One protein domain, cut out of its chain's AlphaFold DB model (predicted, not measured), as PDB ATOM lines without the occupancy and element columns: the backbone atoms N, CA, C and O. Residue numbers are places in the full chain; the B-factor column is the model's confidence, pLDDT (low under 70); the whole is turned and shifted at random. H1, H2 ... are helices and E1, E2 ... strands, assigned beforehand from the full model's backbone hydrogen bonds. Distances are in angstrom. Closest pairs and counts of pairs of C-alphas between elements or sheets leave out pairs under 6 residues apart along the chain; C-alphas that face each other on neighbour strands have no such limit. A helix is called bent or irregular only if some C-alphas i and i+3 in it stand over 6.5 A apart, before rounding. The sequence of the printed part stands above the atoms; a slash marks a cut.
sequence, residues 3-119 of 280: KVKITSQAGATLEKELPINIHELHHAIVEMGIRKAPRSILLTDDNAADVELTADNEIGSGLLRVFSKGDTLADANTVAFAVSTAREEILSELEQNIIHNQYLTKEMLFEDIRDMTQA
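What this domain is: This is residues 3 to 119 of the 280 residues of an uncharacterized protein of Neglecta sp. 59 (UniProt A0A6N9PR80). This is an elongated domain of two parts set end to end: at one end a small three-stranded sheet with H1 over one of its faces, at the other a cluster of helices H2, H4 and H5. H3, whose centre is nearest to the mean of the C-alphas, lies between the two parts. The printed part has 117 residues, with three named strands and five named helices in the order E1, E2, H1, E3, H2, H3, H4, H5; the antiparallel sheet has the order E2, E1, E3, and the class is mixed, helices and strands. It is compact, with a radius of gyration of the C-alphas of 14.7 A, and spans 47 by 23 by 23 A.

Where its parts are: E1, residues 3 to 8, begins at C-alpha 3 (8.109, -35.009, 12.181) and is 16.7 A long. E2 is residues 13 to 17, and H1, residues 22 to 31, is 14.2 A long. E3, residues 49 to 55, begins at C-alpha 49 (1.794, -20.675, 10.331) and is 19.7 A long. H2 is residues 58 to 66; H3, residues 73 to 84, is 16.6 A long. H4, residues 88 to 99, is 17.2 A long and irregular, with C-alphas 89 and 92 7.6 A apart. H5, residues 106 to 119, is 19.8 A long and ends at C-alpha 119 (31.251, -37.112, 32.388).

How they stand to each other: E1 and E2 form a hairpin, with N 4 and O 16 within hydrogen-bond range at 2.8 A. On the other side of E1, E3 is antiparallel to it, with N 5 and O 52 at 2.8 A. E2, H1 and E3 make a split strand-helix-strand unit, two strands running the same way with E1 between them, and its crossover is right-handed. H1 is on the sheet at a height of 10.1 A, only just over E2 and E1 with 3 C-alphas on each, and runs along the strands, at 22 degrees to E1 on the local plane. H2 only grazes the sheet with residues 60 to 64, and H3 with residues 73 to 80. H4 touches H2 with residues 95 to 99 alone, the closest C-alphas being those of Gly 62 and Ile 98, 5.3 A apart. H4 and H5 form a helical hairpin at a shallow tilt of 34 degrees, only just short of steep; their closest C-alphas, of Ile 90 and Met 116, are 6.3 A apart. H3 and H5 only just touch, with 3 pairs of C-alphas within 8 A, the closest being those of Val 79 and Lys 106 at 6.9 A. H1 is apart from H2, H4 and H5. Every O i to N i+4 pair is within hydrogen-bond range in H1, H3 and H5, against 3 of 5 in H2 and 6 of 8 in H4.

The domain as a whole: The two C-alphas farthest apart, of Ala 10 and Ala 119, are 48.6 A apart. The printed part has no cut. The link from H1 to E3, residues 32 to 48, is long. The mean pLDDT of the printed part is 94.9, and no printed residue is under 70.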
ATOM      1  N   LYS A   3       8.643 -35.457  13.464       97.06
ATOM      2  CA  LYS A   3       8.109 -35.009  12.181       97.06
ATOM      3  C   LYS A   3       7.363 -33.707  12.384       97.06
ATOM      4  O   LYS A   3       6.534 -33.605  13.285       97.06
ATOM      5  N   VAL A   4       7.644 -32.737  11.530       96.88
ATOM      6  CA  VAL A   4       6.971 -31.446  11.527       96.88
ATOM      7  C   VAL A   4       6.107 -31.312  10.287       96.88
ATOM      8  O   VAL A   4       6.533 -31.605   9.165       96.88
ATOM      9  N   LYS A   5       4.891 -30.829  10.502       97.31
ATOM     10  CA  LYS A   5       3.995 -30.353   9.466       97.31
ATOM     11  C   LYS A   5       3.744 -28.871   9.681       97.31
ATOM     12  O   LYS A   5       3.331 -28.460  10.758       97.31
ATOM     13  N   ILE A   6       4.001 -28.080   8.649       96.94
ATOM     14  CA  ILE A   6       3.802 -26.632   8.650       96.94
ATOM     15  C   ILE A   6       2.719 -26.327   7.627       96.94
ATOM     16  O   ILE A   6       2.833 -26.743   6.473       96.94
ATOM     17  N   THR A   7       1.703 -25.571   8.018       96.69
ATOM     18  CA  THR A   7       0.658 -25.091   7.113       96.69
ATOM     19  C   THR A   7       0.618 -23.566   7.139       96.69
ATOM     20  O   THR A   7       0.427 -22.946   8.181       96.69
ATOM     21  N   SER A   8       0.816 -22.930   5.981       94.75
ATOM     22  CA  SER A   8       0.722 -21.473   5.859       94.75
ATOM     23  C   SER A   8      -0.736 -21.014   5.853       94.75
ATOM     24  O   SER A   8      -1.645 -21.772   5.510       94.75
ATOM     25  N   GLN A   9      -0.978 -19.731   6.134       90.19
ATOM     26  CA  GLN A   9      -2.323 -19.142   6.033       90.19
ATOM     27  C   GLN A   9      -2.959 -19.282   4.637       90.19
ATOM     28  O   GLN A   9      -4.181 -19.275   4.505       90.19
ATOM     29  N   ALA A  10      -2.139 -19.406   3.588       89.19
ATOM     30  CA  ALA A  10      -2.601 -19.619   2.218       89.19
ATOM     31  C   ALA A  10      -2.973 -21.090   1.926       89.19
ATOM     32  O   ALA A  10      -3.371 -21.407   0.806       89.19
ATOM     33  N   GLY A  11      -2.837 -21.986   2.910       90.50
ATOM     34  CA  GLY A  11      -3.129 -23.415   2.800       90.50
ATOM     35  C   GLY A  11      -1.998 -24.252   2.196       90.50
ATOM     36  O   GLY A  11      -2.173 -25.454   2.002       90.50
ATOM     37  N   ALA A  12      -0.835 -23.656   1.901       94.12
ATOM     38  CA  ALA A  12       0.340 -24.421   1.491       94.12
ATOM     39  C   ALA A  12       0.846 -25.242   2.681       94.12
ATOM     40  O   ALA A  12       0.886 -24.738   3.799       94.12
ATOM     41  N   THR A  13       1.223 -26.497   2.448       95.62
ATOM     42  CA  THR A  13       1.661 -27.414   3.507       95.62
ATOM     43  C   THR A  13       3.029 -27.998   3.180       95.62
ATOM     44  O   THR A  13       3.297 -28.330   2.025       95.62
ATOM     45  N   LEU A  14       3.871 -28.134   4.200       95.56
ATOM     46  CA  LEU A  14       5.189 -28.756   4.152       95.56
ATOM     47  C   LEU A  14       5.280 -29.797   5.263       95.56
ATOM     48  O   LEU A  14       5.012 -29.484   6.417       95.56
ATOM     49  N   GLU A  15       5.686 -31.013   4.917       96.31
ATOM     50  CA  GLU A  15       5.943 -32.092   5.872       96.31
ATOM     51  C   GLU A  15       7.400 -32.536   5.747       96.31
ATOM     52  O   GLU A  15       7.886 -32.804   4.641       96.31
ATOM     53  N   LYS A  16       8.112 -32.580   6.875       95.50
ATOM     54  CA  LYS A  16       9.528 -32.954   6.947       95.50
ATOM     55  C   LYS A  16       9.834 -33.687   8.256       95.50
ATOM     56  O   LYS A  16       9.123 -33.534   9.244       95.50
ATOM     57  N   GLU A  17      10.907 -34.469   8.263       95.81
ATOM     58  CA  GLU A  17      11.477 -35.053   9.484       95.81
ATOM     59  C   GLU A  17      12.633 -34.170   9.974       95.81
ATOM     60  O   GLU A  17      13.411 -33.694   9.151       95.81
ATOM     61  N   LEU A  18      12.702 -33.922  11.284       95.69
ATOM     62  CA  LEU A  18      13.764 -33.161  11.944       95.69
ATOM     63  C   LEU A  18      14.885 -34.105  12.433       95.69
ATOM     64  O   LEU A  18      14.581 -35.236  12.830       95.69
ATOM     65  N   PRO A  19      16.151 -33.645  12.484       95.19
ATOM     66  CA  PRO A  19      16.615 -32.298  12.130       95.19
ATOM     67  C   PRO A  19      16.755 -32.071  10.615       95.19
ATOM     68  O   PRO A  19      16.951 -33.000   9.834       95.19
ATOM     69  N   ILE A  20      16.682 -30.807  10.208       93.19
ATOM     70  CA  ILE A  20      16.875 -30.317   8.838       93.19
ATOM     71  C   ILE A  20      17.906 -29.192   8.894       93.19
ATOM     72  O   ILE A  20      17.975 -28.447   9.876       93.19
ATOM     73  N   ASN A  21      18.682 -29.018   7.823       91.81
ATOM     74  CA  ASN A  21      19.503 -27.825   7.672       91.81
ATOM     75  C   ASN A  21      18.633 -26.558   7.815       91.81
ATOM     76  O   ASN A  21      17.633 -26.390   7.112       91.81
ATOM     77  N   ILE A  22      19.009 -25.660   8.728       89.62
ATOM     78  CA  ILE A  22      18.165 -24.517   9.099       89.62
ATOM     79  C   ILE A  22      17.948 -23.533   7.940       89.62
ATOM     80  O   ILE A  22      16.880 -22.927   7.837       89.62
ATOM     81  N   HIS A  23      18.913 -23.413   7.021       89.56
ATOM     82  CA  HIS A  23      18.785 -22.577   5.827       89.56
ATOM     83  C   HIS A  23      17.843 -23.200   4.800       89.56
ATOM     84  O   HIS A  23      17.029 -22.488   4.211       89.56
ATOM     85  N   GLU A  24      17.900 -24.522   4.616       93.75
ATOM     86  CA  GLU A  24      16.941 -25.242   3.770       93.75
ATOM     87  C   GLU A  24      15.519 -25.130   4.328       93.75
ATOM     88  O   GLU A  24      14.577 -24.862   3.578       93.75
ATOM     89  N   LEU A  25      15.363 -25.271   5.647       93.12
ATOM     90  CA  LEU A  25      14.081 -25.093   6.323       93.12
ATOM     91  C   LEU A  25      13.559 -23.662   6.145       93.12
ATOM     92  O   LEU A  25      12.408 -23.472   5.752       93.12
ATOM     93  N   HIS A  26      14.409 -22.655   6.363       94.12
ATOM     94  CA  HIS A  26      14.066 -21.254   6.131       94.12
ATOM     95  C   HIS A  26      13.628 -21.010   4.680       94.12
ATOM     96  O   HIS A  26      12.602 -20.373   4.442       94.12
ATOM     97  N   HIS A  27      14.374 -21.530   3.702       94.50
ATOM     98  CA  HIS A  27      14.032 -21.390   2.289       94.50
ATOM     99  C   HIS A  27      12.657 -21.994   1.977       94.50
ATOM    100  O   HIS A  27      11.813 -21.319   1.390       94.50
ATOM    101  N   ALA A  28      12.396 -23.223   2.432       94.25
ATOM    102  CA  ALA A  28      11.123 -23.904   2.206       94.25
ATOM    103  C   ALA A  28       9.933 -23.144   2.825       94.25
ATOM    104  O   ALA A  28       8.877 -23.019   2.207       94.25
ATOM    105  N   ILE A  29      10.111 -22.575   4.019       94.25
ATOM    106  CA  ILE A  29       9.105 -21.742   4.698       94.25
ATOM    107  C   ILE A  29       8.802 -20.470   3.893       94.25
ATOM    108  O   ILE A  29       7.635 -20.108   3.707       94.25
ATOM    109  N   VAL A  30       9.836 -19.809   3.365       94.06
ATOM    110  CA  VAL A  30       9.673 -18.615   2.522       94.06
ATOM    111  C   VAL A  30       8.948 -18.950   1.216       94.06
ATOM    112  O   VAL A  30       8.067 -18.191   0.806       94.06
ATOM    113  N   GLU A  31       9.244 -20.091   0.588       94.25
ATOM    114  CA  GLU A  31       8.544 -20.562  -0.618       94.25
ATOM    115  C   GLU A  31       7.047 -20.815  -0.379       94.25
ATOM    116  O   GLU A  31       6.228 -20.590  -1.273       94.25
ATOM    117  N   MET A  32       6.659 -21.196   0.840       93.94
ATOM    118  CA  MET A  32       5.252 -21.310   1.249       93.94
ATOM    119  C   MET A  32       4.561 -19.956   1.488       93.94
ATOM    120  O   MET A  32       3.359 -19.917   1.778       93.94
ATOM    121  N   GLY A  33       5.304 -18.849   1.392       93.19
ATOM    122  CA  GLY A  33       4.823 -17.486   1.608       93.19
ATOM    123  C   GLY A  33       4.913 -16.995   3.056       93.19
ATOM    124  O   GLY A  33       4.385 -15.921   3.357       93.19
ATOM    125  N   ILE A  34       5.573 -17.731   3.954       94.56
ATOM    126  CA  ILE A  34       5.746 -17.335   5.356       94.56
ATOM    127  C   ILE A  34       6.983 -16.430   5.466       94.56
ATOM    128  O   ILE A  34       8.100 -16.830   5.156       94.56
ATOM    129  N   ARG A  35       6.795 -15.183   5.919       92.88
ATOM    130  CA  ARG A  35       7.870 -14.176   6.061       92.88
ATOM    131  C   ARG A  35       8.420 -14.102   7.485       92.88
ATOM    132  O   ARG A  35       8.526 -13.020   8.059       92.88
ATOM    133  N   LYS A  36       8.720 -15.257   8.065       93.81
ATOM    134  CA  LYS A  36       9.356 -15.385   9.377       93.81
ATOM    135  C   LYS A  36      10.485 -16.399   9.289       93.81
ATOM    136  O   LYS A  36      10.364 -17.390   8.576       93.81
ATOM    137  N   ALA A  37      11.550 -16.159  10.044       93.19
ATOM    138  CA  ALA A  37      12.592 -17.155  10.227       93.19
ATOM    139  C   ALA A  37      12.105 -18.285  11.157       93.19
ATOM    140  O   ALA A  37      11.250 -18.018  12.006       93.19
ATOM    141  N   PRO A  38      12.665 -19.508  11.066       93.75
ATOM    142  CA  PRO A  38      12.330 -20.614  11.969       93.75
ATOM    143  C   PRO A  38      12.381 -20.238  13.460       93.75
ATOM    144  O   PRO A  38      11.473 -20.583  14.208       93.75
ATOM    145  N   ARG A  39      13.371 -19.426  13.861       93.56
ATOM    146  CA  ARG A  39      13.536 -18.887  15.228       93.56
ATOM    147  C   ARG A  39      12.434 -17.929  15.697       93.56
ATOM    148  O   ARG A  39      12.473 -17.435  16.811       93.56
ATOM    149  N   SER A  40      11.494 -17.572  14.827       94.69
ATOM    150  CA  SER A  40      10.399 -16.638  15.125       94.69
ATOM    151  C   SER A  40       9.020 -17.243  14.864       94.69
ATOM    152  O   SER A  40       8.017 -16.537  14.987       94.69
ATOM    153  N   ILE A  41       8.968 -18.515  14.461       95.94
ATOM    154  CA  ILE A  41       7.732 -19.270  14.268       95.94
ATOM    155  C   ILE A  41       7.525 -20.106  15.522       95.94
ATOM    156  O   ILE A  41       8.315 -21.011  15.781       95.94
ATOM    157  N   LEU A  42       6.488 -19.792  16.292       97.19
ATOM    158  CA  LEU A  42       6.127 -20.557  17.484       97.19
ATOM    159  C   LEU A  42       5.582 -21.938  17.101       97.19
ATOM    160  O   LEU A  42       4.905 -22.093  16.085       97.19
ATOM    161  N   LEU A  43       5.846 -22.938  17.941       96.50
ATOM    162  CA  LEU A  43       5.283 -24.283  17.788       96.50
ATOM    163  C   LEU A  43       3.781 -24.318  18.090       96.50
ATOM    164  O   LEU A  43       3.077 -25.196  17.603       96.50
ATOM    165  N   THR A  44       3.285 -23.375  18.895       94.06
ATOM    166  CA  THR A  44       1.868 -23.268  19.255       94.06
ATOM    167  C   THR A  44       1.358 -21.851  19.048       94.06
ATOM    168  O   THR A  44       2.023 -20.899  19.454       94.06
ATOM    169  N   ASP A  45       0.152 -21.720  18.490       91.19
ATOM    170  CA  ASP A  45      -0.565 -20.449  18.324       91.19
ATOM    171  C   ASP A  45       0.222 -19.357  17.549       91.19
ATOM    172  O   ASP A  45       0.036 -18.160  17.790       91.19
ATOM    173  N   ASP A  46       1.094 -19.732  16.597       94.56
ATOM    174  CA  ASP A  46       1.788 -18.748  15.755       94.56
ATOM    175  C   ASP A  46       0.816 -18.049  14.794       94.56
ATOM    176  O   ASP A  46      -0.109 -18.632  14.228       94.56
ATOM    177  N   ASN A  47       1.031 -16.754  14.579       92.06
ATOM    178  CA  ASN A  47       0.153 -15.963  13.730       92.06
ATOM    179  C   ASN A  47       0.400 -16.150  12.227       92.06
ATOM    180  O   ASN A  47      -0.448 -15.731  11.448       92.06
ATOM    181  N   ALA A  48       1.529 -16.717  11.797       92.38
ATOM    182  CA  ALA A  48       1.902 -16.833  10.387       92.38
ATOM    183  C   ALA A  48       1.762 -18.259   9.839       92.38
ATOM    184  O   ALA A  48       1.573 -18.425   8.628       92.38
ATOM    185  N   ALA A  49       1.847 -19.269  10.703       94.12
ATOM    186  CA  ALA A  49       1.794 -20.675  10.331       94.12
ATOM    187  C   ALA A  49       1.143 -21.519  11.432       94.12
ATOM    188  O   ALA A  49       1.270 -21.207  12.609       94.12
ATOM    189  N   ASP A  50       0.489 -22.603  11.032       96.06
ATOM    190  CA  ASP A  50       0.091 -23.682  11.931       96.06
ATOM    191  C   ASP A  50       1.185 -24.759  11.916       96.06
ATOM    192  O   ASP A  50       1.642 -25.150  10.835       96.06
ATOM    193  N   VAL A  51       1.641 -25.189  13.092       96.81
ATOM    194  CA  VAL A  51       2.744 -26.147  13.253       96.81
ATOM    195  C   VAL A  51       2.243 -27.352  14.039       96.81
ATOM    196  O   VAL A  51       1.823 -27.235  15.185       96.81
ATOM    197  N   GLU A  52       2.328 -28.530  13.430       96.94
ATOM    198  CA  GLU A  52       1.970 -29.800  14.053       96.94
ATOM    199  C   GLU A  52       3.220 -30.679  14.153       96.94
ATOM    200  O   GLU A  52       3.857 -31.006  13.146       96.94
ATOM    201  N   LEU A  53       3.581 -31.059  15.382       97.06
ATOM    202  CA  LEU A  53       4.671 -31.993  15.648       97.06
ATOM    203  C   LEU A  53       4.116 -33.386  15.948       97.06
ATOM    204  O   LEU A  53       3.225 -33.556  16.777       97.06
ATOM    205  N   THR A  54       4.678 -34.394  15.290       97.00
ATOM    206  CA  THR A  54       4.322 -35.806  15.465       97.00
ATOM    207  C   THR A  54       5.580 -36.660  15.582       97.00
ATOM    208  O   THR A  54       6.685 -36.213  15.278       97.00
ATOM    209  N   ALA A  55       5.440 -37.892  16.060       96.38
ATOM    210  CA  ALA A  55       6.542 -38.838  16.149       96.38
ATOM    211  C   ALA A  55       6.027 -40.272  16.003       96.38
ATOM    212  O   ALA A  55       4.979 -40.619  16.543       96.38
ATOM    213  N   ASP A  56       6.809 -41.107  15.316       92.38
ATOM    214  CA  ASP A  56       6.462 -42.511  15.048       92.38
ATOM    215  C   ASP A  56       7.235 -43.499  15.941       92.38
ATOM    216  O   ASP A  56       7.085 -44.713  15.810       92.38
ATOM    217  N   ASN A  57       8.102 -42.997  16.826       93.25
ATOM    218  CA  ASN A  57       8.920 -43.803  17.729       93.25
ATOM    219  C   ASN A  57       8.897 -43.250  19.164       93.25
ATOM    220  O   ASN A  57       8.466 -42.118  19.405       93.25
ATOM    221  N   GLU A  58       9.338 -44.069  20.122       95.56
ATOM    222  CA  GLU A  58       9.303 -43.727  21.553       95.56
ATOM    223  C   GLU A  58      10.200 -42.530  21.879       95.56
ATOM    224  O   GLU A  58       9.770 -41.639  22.604       95.56
ATOM    225  N   ILE A  59      11.391 -42.462  21.271       95.94
ATOM    226  CA  ILE A  59      12.324 -41.337  21.429       95.94
ATOM    227  C   ILE A  59      11.649 -40.030  21.008       95.94
ATOM    228  O   ILE A  59      11.524 -39.110  21.807       95.94
ATOM    229  N   GLY A  60      11.145 -39.957  19.774       95.75
ATOM    230  CA  GLY A  60      10.475 -38.764  19.267       95.75
ATOM    231  C   GLY A  60       9.254 -38.400  20.108       95.75
ATOM    232  O   GLY A  60       9.069 -37.230  20.417       95.75
ATOM    233  N   SER A  61       8.471 -39.390  20.550       95.50
ATOM    234  CA  SER A  61       7.319 -39.164  21.433       95.50
ATOM    235  C   SER A  61       7.728 -38.575  22.786       95.50
ATOM    236  O   SER A  61       7.021 -37.715  23.310       95.50
ATOM    237  N   GLY A  62       8.864 -39.009  23.340       96.12
ATOM    238  CA  GLY A  62       9.465 -38.419  24.534       96.12
ATOM    239  C   GLY A  62       9.902 -36.974  24.291       96.12
ATOM    240  O   GLY A  62       9.549 -36.091  25.070       96.12
ATOM    241  N   LEU A  63      10.571 -36.706  23.164       96.69
ATOM    242  CA  LEU A  63      11.034 -35.360  22.810       96.69
ATOM    243  C   LEU A  63       9.894 -34.360  22.610       96.69
ATOM    244  O   LEU A  63      10.039 -33.212  23.001       96.69
ATOM    245  N   LEU A  64       8.731 -34.764  22.088       96.75
ATOM    246  CA  LEU A  64       7.589 -33.846  21.945       96.75
ATOM    247  C   LEU A  64       7.141 -33.211  23.274       96.75
ATOM    248  O   LEU A  64       6.485 -32.173  23.268       96.75
ATOM    249  N   ARG A  65       7.469 -33.833  24.411       95.50
ATOM    250  CA  ARG A  65       7.036 -33.398  25.746       95.50
ATOM    251  C   ARG A  65       7.919 -32.320  26.353       95.50
ATOM    252  O   ARG A  65       7.497 -31.713  27.332       95.50
ATOM    253  N   VAL A  66       9.115 -32.111  25.804       96.62
ATOM    254  CA  VAL A  66      10.065 -31.116  26.315       96.62
ATOM    255  C   VAL A  66       9.709 -29.704  25.850       96.62
ATOM    256  O   VAL A  66      10.240 -28.737  26.390       96.62
ATOM    257  N   PHE A  67       8.814 -29.584  24.861       97.06
ATOM    258  CA  PHE A  67       8.465 -28.300  24.275       97.06
ATOM    259  C   PHE A  67       7.399 -27.548  25.070       97.06
ATOM    260  O   PHE A  67       6.364 -28.092  25.468       97.06
ATOM    261  N   SER A  68       7.638 -26.254  25.237       94.69
ATOM    262  CA  SER A  68       6.733 -25.289  25.846       94.69
ATOM    263  C   SER A  68       5.999 -24.449  24.790       94.69
ATOM    264  O   SER A  68       6.315 -24.470  23.603       94.69
ATOM    265  N   LYS A  69       5.020 -23.642  25.222       90.88
ATOM    266  CA  LYS A  69       4.291 -22.726  24.322       90.88
ATOM    267  C   LYS A  69       5.159 -21.625  23.708       90.88
ATOM    268  O   LYS A  69       4.774 -21.047  22.697       90.88
ATOM    269  N   GLY A  70       6.261 -21.274  24.372       93.62
ATOM    270  CA  GLY A  70       7.188 -20.248  23.898       93.62
ATOM    271  C   GLY A  70       8.187 -20.774  22.876       93.62
ATOM    272  O   GLY A  70       8.934 -19.982  22.308       93.62
ATOM    273  N   ASP A  71       8.202 -22.086  22.650       96.88
ATOM    274  CA  ASP A  71       9.228 -22.717  21.846       96.88
ATOM    275  C   ASP A  71       8.960 -22.521  20.363       96.88
ATOM    276  O   ASP A  71       7.818 -22.397  19.905       96.88
ATOM    277  N   THR A  72      10.048 -22.490  19.609       96.75
ATOM    278  CA  THR A  72      10.034 -22.165  18.191       96.75
ATOM    279  C   THR A  72      10.299 -23.386  17.323       96.75
ATOM    280  O   THR A  72      10.754 -24.438  17.773       96.75
ATOM    281  N   LEU A  73      10.044 -23.241  16.026       96.12
ATOM    282  CA  LEU A  73      10.419 -24.244  15.041       96.12
ATOM    283  C   LEU A  73      11.938 -24.489  15.015       96.12
ATOM    284  O   LEU A  73      12.360 -25.617  14.761       96.12
ATOM    285  N   ALA A  74      12.749 -23.461  15.293       94.88
ATOM    286  CA  ALA A  74      14.186 -23.640  15.470       94.88
ATOM    287  C   ALA A  74      14.483 -24.520  16.692       94.88
ATOM    288  O   ALA A  74      15.220 -25.485  16.546       94.88
ATOM    289  N   ASP A  75      13.825 -24.292  17.834       95.81
ATOM    290  CA  ASP A  75      14.026 -25.107  19.044       95.81
ATOM    291  C   ASP A  75      13.724 -26.588  18.798       95.81
ATOM    292  O   ASP A  75      14.486 -27.460  19.216       95.81
ATOM    293  N   ALA A  76      12.638 -26.891  18.078       96.69
ATOM    294  CA  ALA A  76      12.312 -28.266  17.711       96.69
ATOM    295  C   ALA A  76      13.385 -28.905  16.821       96.69
ATOM    296  O   ALA A  76      13.720 -30.080  16.992       96.69
ATOM    297  N   ASN A  77      13.937 -28.129  15.887       95.69
ATOM    298  CA  ASN A  77      15.030 -28.575  15.033       95.69
ATOM    299  C   ASN A  77      16.313 -28.809  15.843       95.69
ATOM    300  O   ASN A  77      16.972 -29.825  15.642       95.69
ATOM    301  N   THR A  78      16.623 -27.921  16.788       94.81
ATOM    302  CA  THR A  78      17.801 -27.988  17.662       94.81
ATOM    303  C   THR A  78      17.728 -29.163  18.633       94.81
ATOM    304  O   THR A  78      18.698 -29.902  18.762       94.81
ATOM    305  N   VAL A  79      16.568 -29.425  19.247       96.44
ATOM    306  CA  VAL A  79      16.350 -30.625  20.076       96.44
ATOM    307  C   VAL A  79      16.551 -31.902  19.259       96.44
ATOM    308  O   VAL A  79      17.232 -32.826  19.705       96.44
ATOM    309  N   ALA A  80      15.985 -31.966  18.050       95.69
ATOM    310  CA  ALA A  80      16.175 -33.120  17.177       95.69
ATOM    311  C   ALA A  80      17.644 -33.287  16.759       95.69
ATOM    312  O   ALA A  80      18.133 -34.416  16.715       95.69
ATOM    313  N   PHE A  81      18.338 -32.176  16.487       93.81
ATOM    314  CA  PHE A  81      19.754 -32.154  16.141       93.81
ATOM    315  C   PHE A  81      20.603 -32.701  17.285       93.81
ATOM    316  O   PHE A  81      21.234 -33.735  17.087       93.81
ATOM    317  N   ALA A  82      20.514 -32.106  18.478       93.75
ATOM    318  CA  ALA A  82      21.304 -32.482  19.650       93.75
ATOM    319  C   ALA A  82      21.185 -33.972  20.005       93.75
ATOM    320  O   ALA A  82      22.176 -34.614  20.333       93.75
ATOM    321  N   VAL A  83      19.987 -34.554  19.891       94.56
ATOM    322  CA  VAL A  83      19.783 -35.989  20.151       94.56
ATOM    323  C   VAL A  83      20.340 -36.854  19.020       94.56
ATOM    324  O   VAL A  83      20.886 -37.921  19.278       94.56
ATOM    325  N   SER A  84      20.217 -36.416  17.764       92.00
ATOM    326  CA  SER A  84      20.711 -37.175  16.606       92.00
ATOM    327  C   SER A  84      22.233 -37.152  16.445       92.00
ATOM    328  O   SER A  84      22.786 -38.060  15.830       92.00
ATOM    329  N   THR A  85      22.894 -36.119  16.973       90.56
ATOM    330  CA  THR A  85      24.349 -35.933  16.926       90.56
ATOM    331  C   THR A  85      25.024 -36.211  18.267       90.56
ATOM    332  O   THR A  85      26.241 -36.069  18.377       90.56
ATOM    333  N   ALA A  86      24.258 -36.634  19.279       92.31
ATOM    334  CA  ALA A  86      24.796 -37.045  20.566       92.31
ATOM    335  C   ALA A  86      25.839 -38.159  20.394       92.31
ATOM    336  O   ALA A  86      25.702 -39.061  19.563       92.31
ATOM    337  N   ARG A  87      26.897 -38.087  21.201       91.31
ATOM    338  CA  ARG A  87      28.033 -39.004  21.107       91.31
ATOM    339  C   ARG A  87      27.643 -40.432  21.463       91.31
ATOM    340  O   ARG A  87      26.871 -40.650  22.397       91.31
ATOM    341  N   GLU A  88      28.233 -41.400  20.761       93.56
ATOM    342  CA  GLU A  88      27.958 -42.831  20.955       93.56
ATOM    343  C   GLU A  88      28.105 -43.266  22.419       93.56
ATOM    344  O   GLU A  88      27.336 -44.102  22.893       93.56
ATOM    345  N   GLU A  89      29.043 -42.654  23.147       94.94
ATOM    346  CA  GLU A  89      29.301 -42.904  24.562       94.94
ATOM    347  C   GLU A  89      28.094 -42.625  25.471       94.94
ATOM    348  O   GLU A  89      27.962 -43.283  26.501       94.94
ATOM    349  N   ILE A  90      27.211 -41.690  25.099       95.81
ATOM    350  CA  ILE A  90      26.063 -41.276  25.923       95.81
ATOM    351  C   ILE A  90      24.712 -41.719  25.351       95.81
ATOM    352  O   ILE A  90      23.709 -41.679  26.064       95.81
ATOM    353  N   LEU A  91      24.662 -42.174  24.090       95.44
ATOM    354  CA  LEU A  91      23.409 -42.460  23.373       95.44
ATOM    355  C   LEU A  91      22.468 -43.384  24.148       95.44
ATOM    356  O   LEU A  91      21.283 -43.095  24.270       95.44
ATOM    357  N   SER A  92      22.989 -44.484  24.693       96.31
ATOM    358  CA  SER A  92      22.149 -45.469  25.385       96.31
ATOM    359  C   SER A  92      21.468 -44.887  26.625       96.31
ATOM    360  O   SER A  92      20.296 -45.166  26.865       96.31
ATOM    361  N   GLU A  93      22.184 -44.088  27.416       97.69
ATOM    362  CA  GLU A  93      21.642 -43.462  28.625       97.69
ATOM    363  C   GLU A  93      20.676 -42.328  28.271       97.69
ATOM    364  O   GLU A  93      19.547 -42.302  28.763       97.69
ATOM    365  N   LEU A  94      21.063 -41.479  27.314       97.44
ATOM    366  CA  LEU A  94      20.222 -40.413  26.782       97.44
ATOM    367  C   LEU A  94      18.877 -40.950  26.271       97.44
ATOM    368  O   LEU A  94      17.824 -40.436  26.650       97.44
ATOM    369  N   GLU A  95      18.884 -42.007  25.454       96.81
ATOM    370  CA  GLU A  95      17.662 -42.623  24.927       96.81
ATOM    371  C   GLU A  95      16.756 -43.158  26.043       96.81
ATOM    372  O   GLU A  95      15.540 -42.949  25.999       96.81
ATOM    373  N   GLN A  96      17.321 -43.799  27.072       97.56
ATOM    374  CA  GLN A  96      16.547 -44.264  28.228       97.56
ATOM    375  C   GLN A  96      15.923 -43.093  28.994       97.56
ATOM    376  O   GLN A  96      14.738 -43.148  29.337       97.56
ATOM    377  N   ASN A  97      16.676 -42.015  29.219       97.81
ATOM    378  CA  ASN A  97      16.177 -40.826  29.906       97.81
ATOM    379  C   ASN A  97      15.026 -40.164  29.122       97.81
ATOM    380  O   ASN A  97      14.007 -39.795  29.717       97.81
ATOM    381  N   ILE A  98      15.126 -40.109  27.786       97.31
ATOM    382  CA  ILE A  98      14.053 -39.620  26.904       97.31
ATOM    383  C   ILE A  98      12.809 -40.514  27.010       97.31
ATOM    384  O   ILE A  98      11.714 -40.013  27.275       97.31
ATOM    385  N   ILE A  99      12.954 -41.834  26.843       96.56
ATOM    386  CA  ILE A  99      11.831 -42.794  26.856       96.56
ATOM    387  C   ILE A  99      11.112 -42.784  28.214       96.56
ATOM    388  O   ILE A  99       9.880 -42.852  28.291       96.56
ATOM    389  N   HIS A 100      11.868 -42.639  29.301       96.81
ATOM    390  CA  HIS A 100      11.328 -42.553  30.654       96.81
ATOM    391  C   HIS A 100      10.809 -41.161  31.039       96.81
ATOM    392  O   HIS A 100      10.268 -41.006  32.133       96.81
ATOM    393  N   ASN A 101      10.835 -40.193  30.116       95.31
ATOM    394  CA  ASN A 101      10.327 -38.829  30.291       95.31
ATOM    395  C   ASN A 101      10.997 -38.093  31.463       95.31
ATOM    396  O   ASN A 101      10.315 -37.446  32.260       95.31
ATOM    397  N   GLN A 102      12.318 -38.231  31.593       96.81
ATOM    398  CA  GLN A 102      13.074 -37.569  32.658       96.81
ATOM    399  C   GLN A 102      13.217 -36.056  32.430       96.81
ATOM    400  O   GLN A 102      13.345 -35.302  33.392       96.81
ATOM    401  N   TYR A 103      13.111 -35.600  31.180       97.00
ATOM    402  CA  TYR A 103      13.203 -34.186  30.823       97.00
ATOM    403  C   TYR A 103      11.822 -33.539  30.748       97.00
ATOM    404  O   TYR A 103      10.929 -34.023  30.049       97.00
ATOM    405  N   LEU A 104      11.658 -32.427  31.466       95.38
ATOM    406  CA  LEU A 104      10.429 -31.627  31.443       95.38
ATOM    407  C   LEU A 104      10.523 -30.432  30.491       95.38
ATOM    408  O   LEU A 104       9.487 -29.924  30.069       95.38
ATOM    409  N   THR A 105      11.738 -29.984  30.173       96.75
ATOM    410  CA  THR A 105      12.003 -28.868  29.259       96.75
ATOM    411  C   THR A 105      13.188 -29.187  28.350       96.75
ATOM    412  O   THR A 105      13.967 -30.104  28.636       96.75
ATOM    413  N   LYS A 106      13.329 -28.443  27.248       95.25
ATOM    414  CA  LYS A 106      14.481 -28.572  26.344       95.25
ATOM    415  C   LYS A 106      15.795 -28.177  27.025       95.25
ATOM    416  O   LYS A 106      16.815 -28.793  26.754       95.25
ATOM    417  N   GLU A 107      15.761 -27.225  27.957       94.12
ATOM    418  CA  GLU A 107      16.933 -26.805  28.731       94.12
ATOM    419  C   GLU A 107      17.457 -27.957  29.592       94.12
ATOM    420  O   GLU A 107      18.637 -28.268  29.510       94.12
ATOM    421  N   MET A 108      16.575 -28.675  30.305       96.00
ATOM    422  CA  MET A 108      16.970 -29.868  31.071       96.00
ATOM    423  C   MET A 108      17.599 -30.950  30.185       96.00
ATOM    424  O   MET A 108      18.524 -31.635  30.608       96.00
ATOM    425  N   LEU A 109      17.079 -31.128  28.966       96.31
ATOM    426  CA  LEU A 109      17.639 -32.071  27.999       96.31
ATOM    427  C   LEU A 109      19.044 -31.640  27.552       96.31
ATOM    428  O   LEU A 109      19.943 -32.473  27.508       96.31
ATOM    429  N   PHE A 110      19.241 -30.362  27.212       94.25
ATOM    430  CA  PHE A 110      20.548 -29.852  26.788       94.25
ATOM    431  C   PHE A 110      21.581 -29.900  27.916       94.25
ATOM    432  O   PHE A 110      22.720 -30.296  27.673       94.25
ATOM    433  N   GLU A 111      21.180 -29.546  29.138       93.25
ATOM    434  CA  GLU A 111      22.023 -29.648  30.330       93.25
ATOM    435  C   GLU A 111      22.480 -31.092  30.560       93.25
ATOM    436  O   GLU A 111      23.679 -31.329  30.666       93.25
ATOM    437  N   ASP A 112      21.569 -32.072  30.538       95.81
ATOM    438  CA  ASP A 112      21.940 -33.475  30.777       95.81
ATOM    439  C   ASP A 112      22.798 -34.053  29.640       95.81
ATOM    440  O   ASP A 112      23.747 -34.790  29.895       95.81
ATOM    441  N   ILE A 113      22.540 -33.682  28.376       95.19
ATOM    442  CA  ILE A 113      23.413 -34.054  27.247       95.19
ATOM    443  C   ILE A 113      24.835 -33.533  27.475       95.19
ATOM    444  O   ILE A 113      25.797 -34.286  27.299       95.19
ATOM    445  N   ARG A 114      24.980 -32.262  27.868       93.31
ATOM    446  CA  ARG A 114      26.282 -31.653  28.156       93.31
ATOM    447  C   ARG A 114      26.966 -32.365  29.320       93.31
ATOM    448  O   ARG A 114      28.121 -32.766  29.190       93.31
ATOM    449  N   ASP A 115      26.252 -32.560  30.422       94.62
ATOM    450  CA  ASP A 115      26.796 -33.141  31.647       94.62
ATOM    451  C   ASP A 115      27.213 -34.607  31.432       94.62
ATOM    452  O   ASP A 115      28.322 -34.992  31.810       94.62
ATOM    453  N   MET A 116      26.399 -35.413  30.738       96.44
ATOM    454  CA  MET A 116      26.768 -36.776  30.331       96.44
ATOM    455  C   MET A 116      27.985 -36.784  29.397       96.44
ATOM    456  O   MET A 116      28.881 -37.614  29.558       96.44
ATOM    457  N   THR A 117      28.048 -35.857  28.432       95.19
ATOM    458  CA  THR A 117      29.173 -35.756  27.484       95.19
ATOM    459  C   THR A 117      30.479 -35.440  28.210       95.19
ATOM    460  O   THR A 117      31.492 -36.105  27.985       95.19
ATOM    461  N   GLN A 118      30.449 -34.477  29.131       94.62
ATOM    462  CA  GLN A 118      31.591 -34.127  29.973       94.62
ATOM    463  C   GLN A 118      31.978 -35.272  30.918       94.62
ATOM    464  O   GLN A 118      33.163 -35.563  31.083       94.62
ATOM    465  N   ALA A 119      31.003 -35.967  31.511       95.31
ATOM    466  CA  ALA A 119      31.251 -37.112  32.388       95.31
ATOM    467  C   ALA A 119      31.881 -38.303  31.646       95.31
ATOM    468  O   ALA A 119      32.701 -39.025  32.219       95.31
TER     469      ALA A 119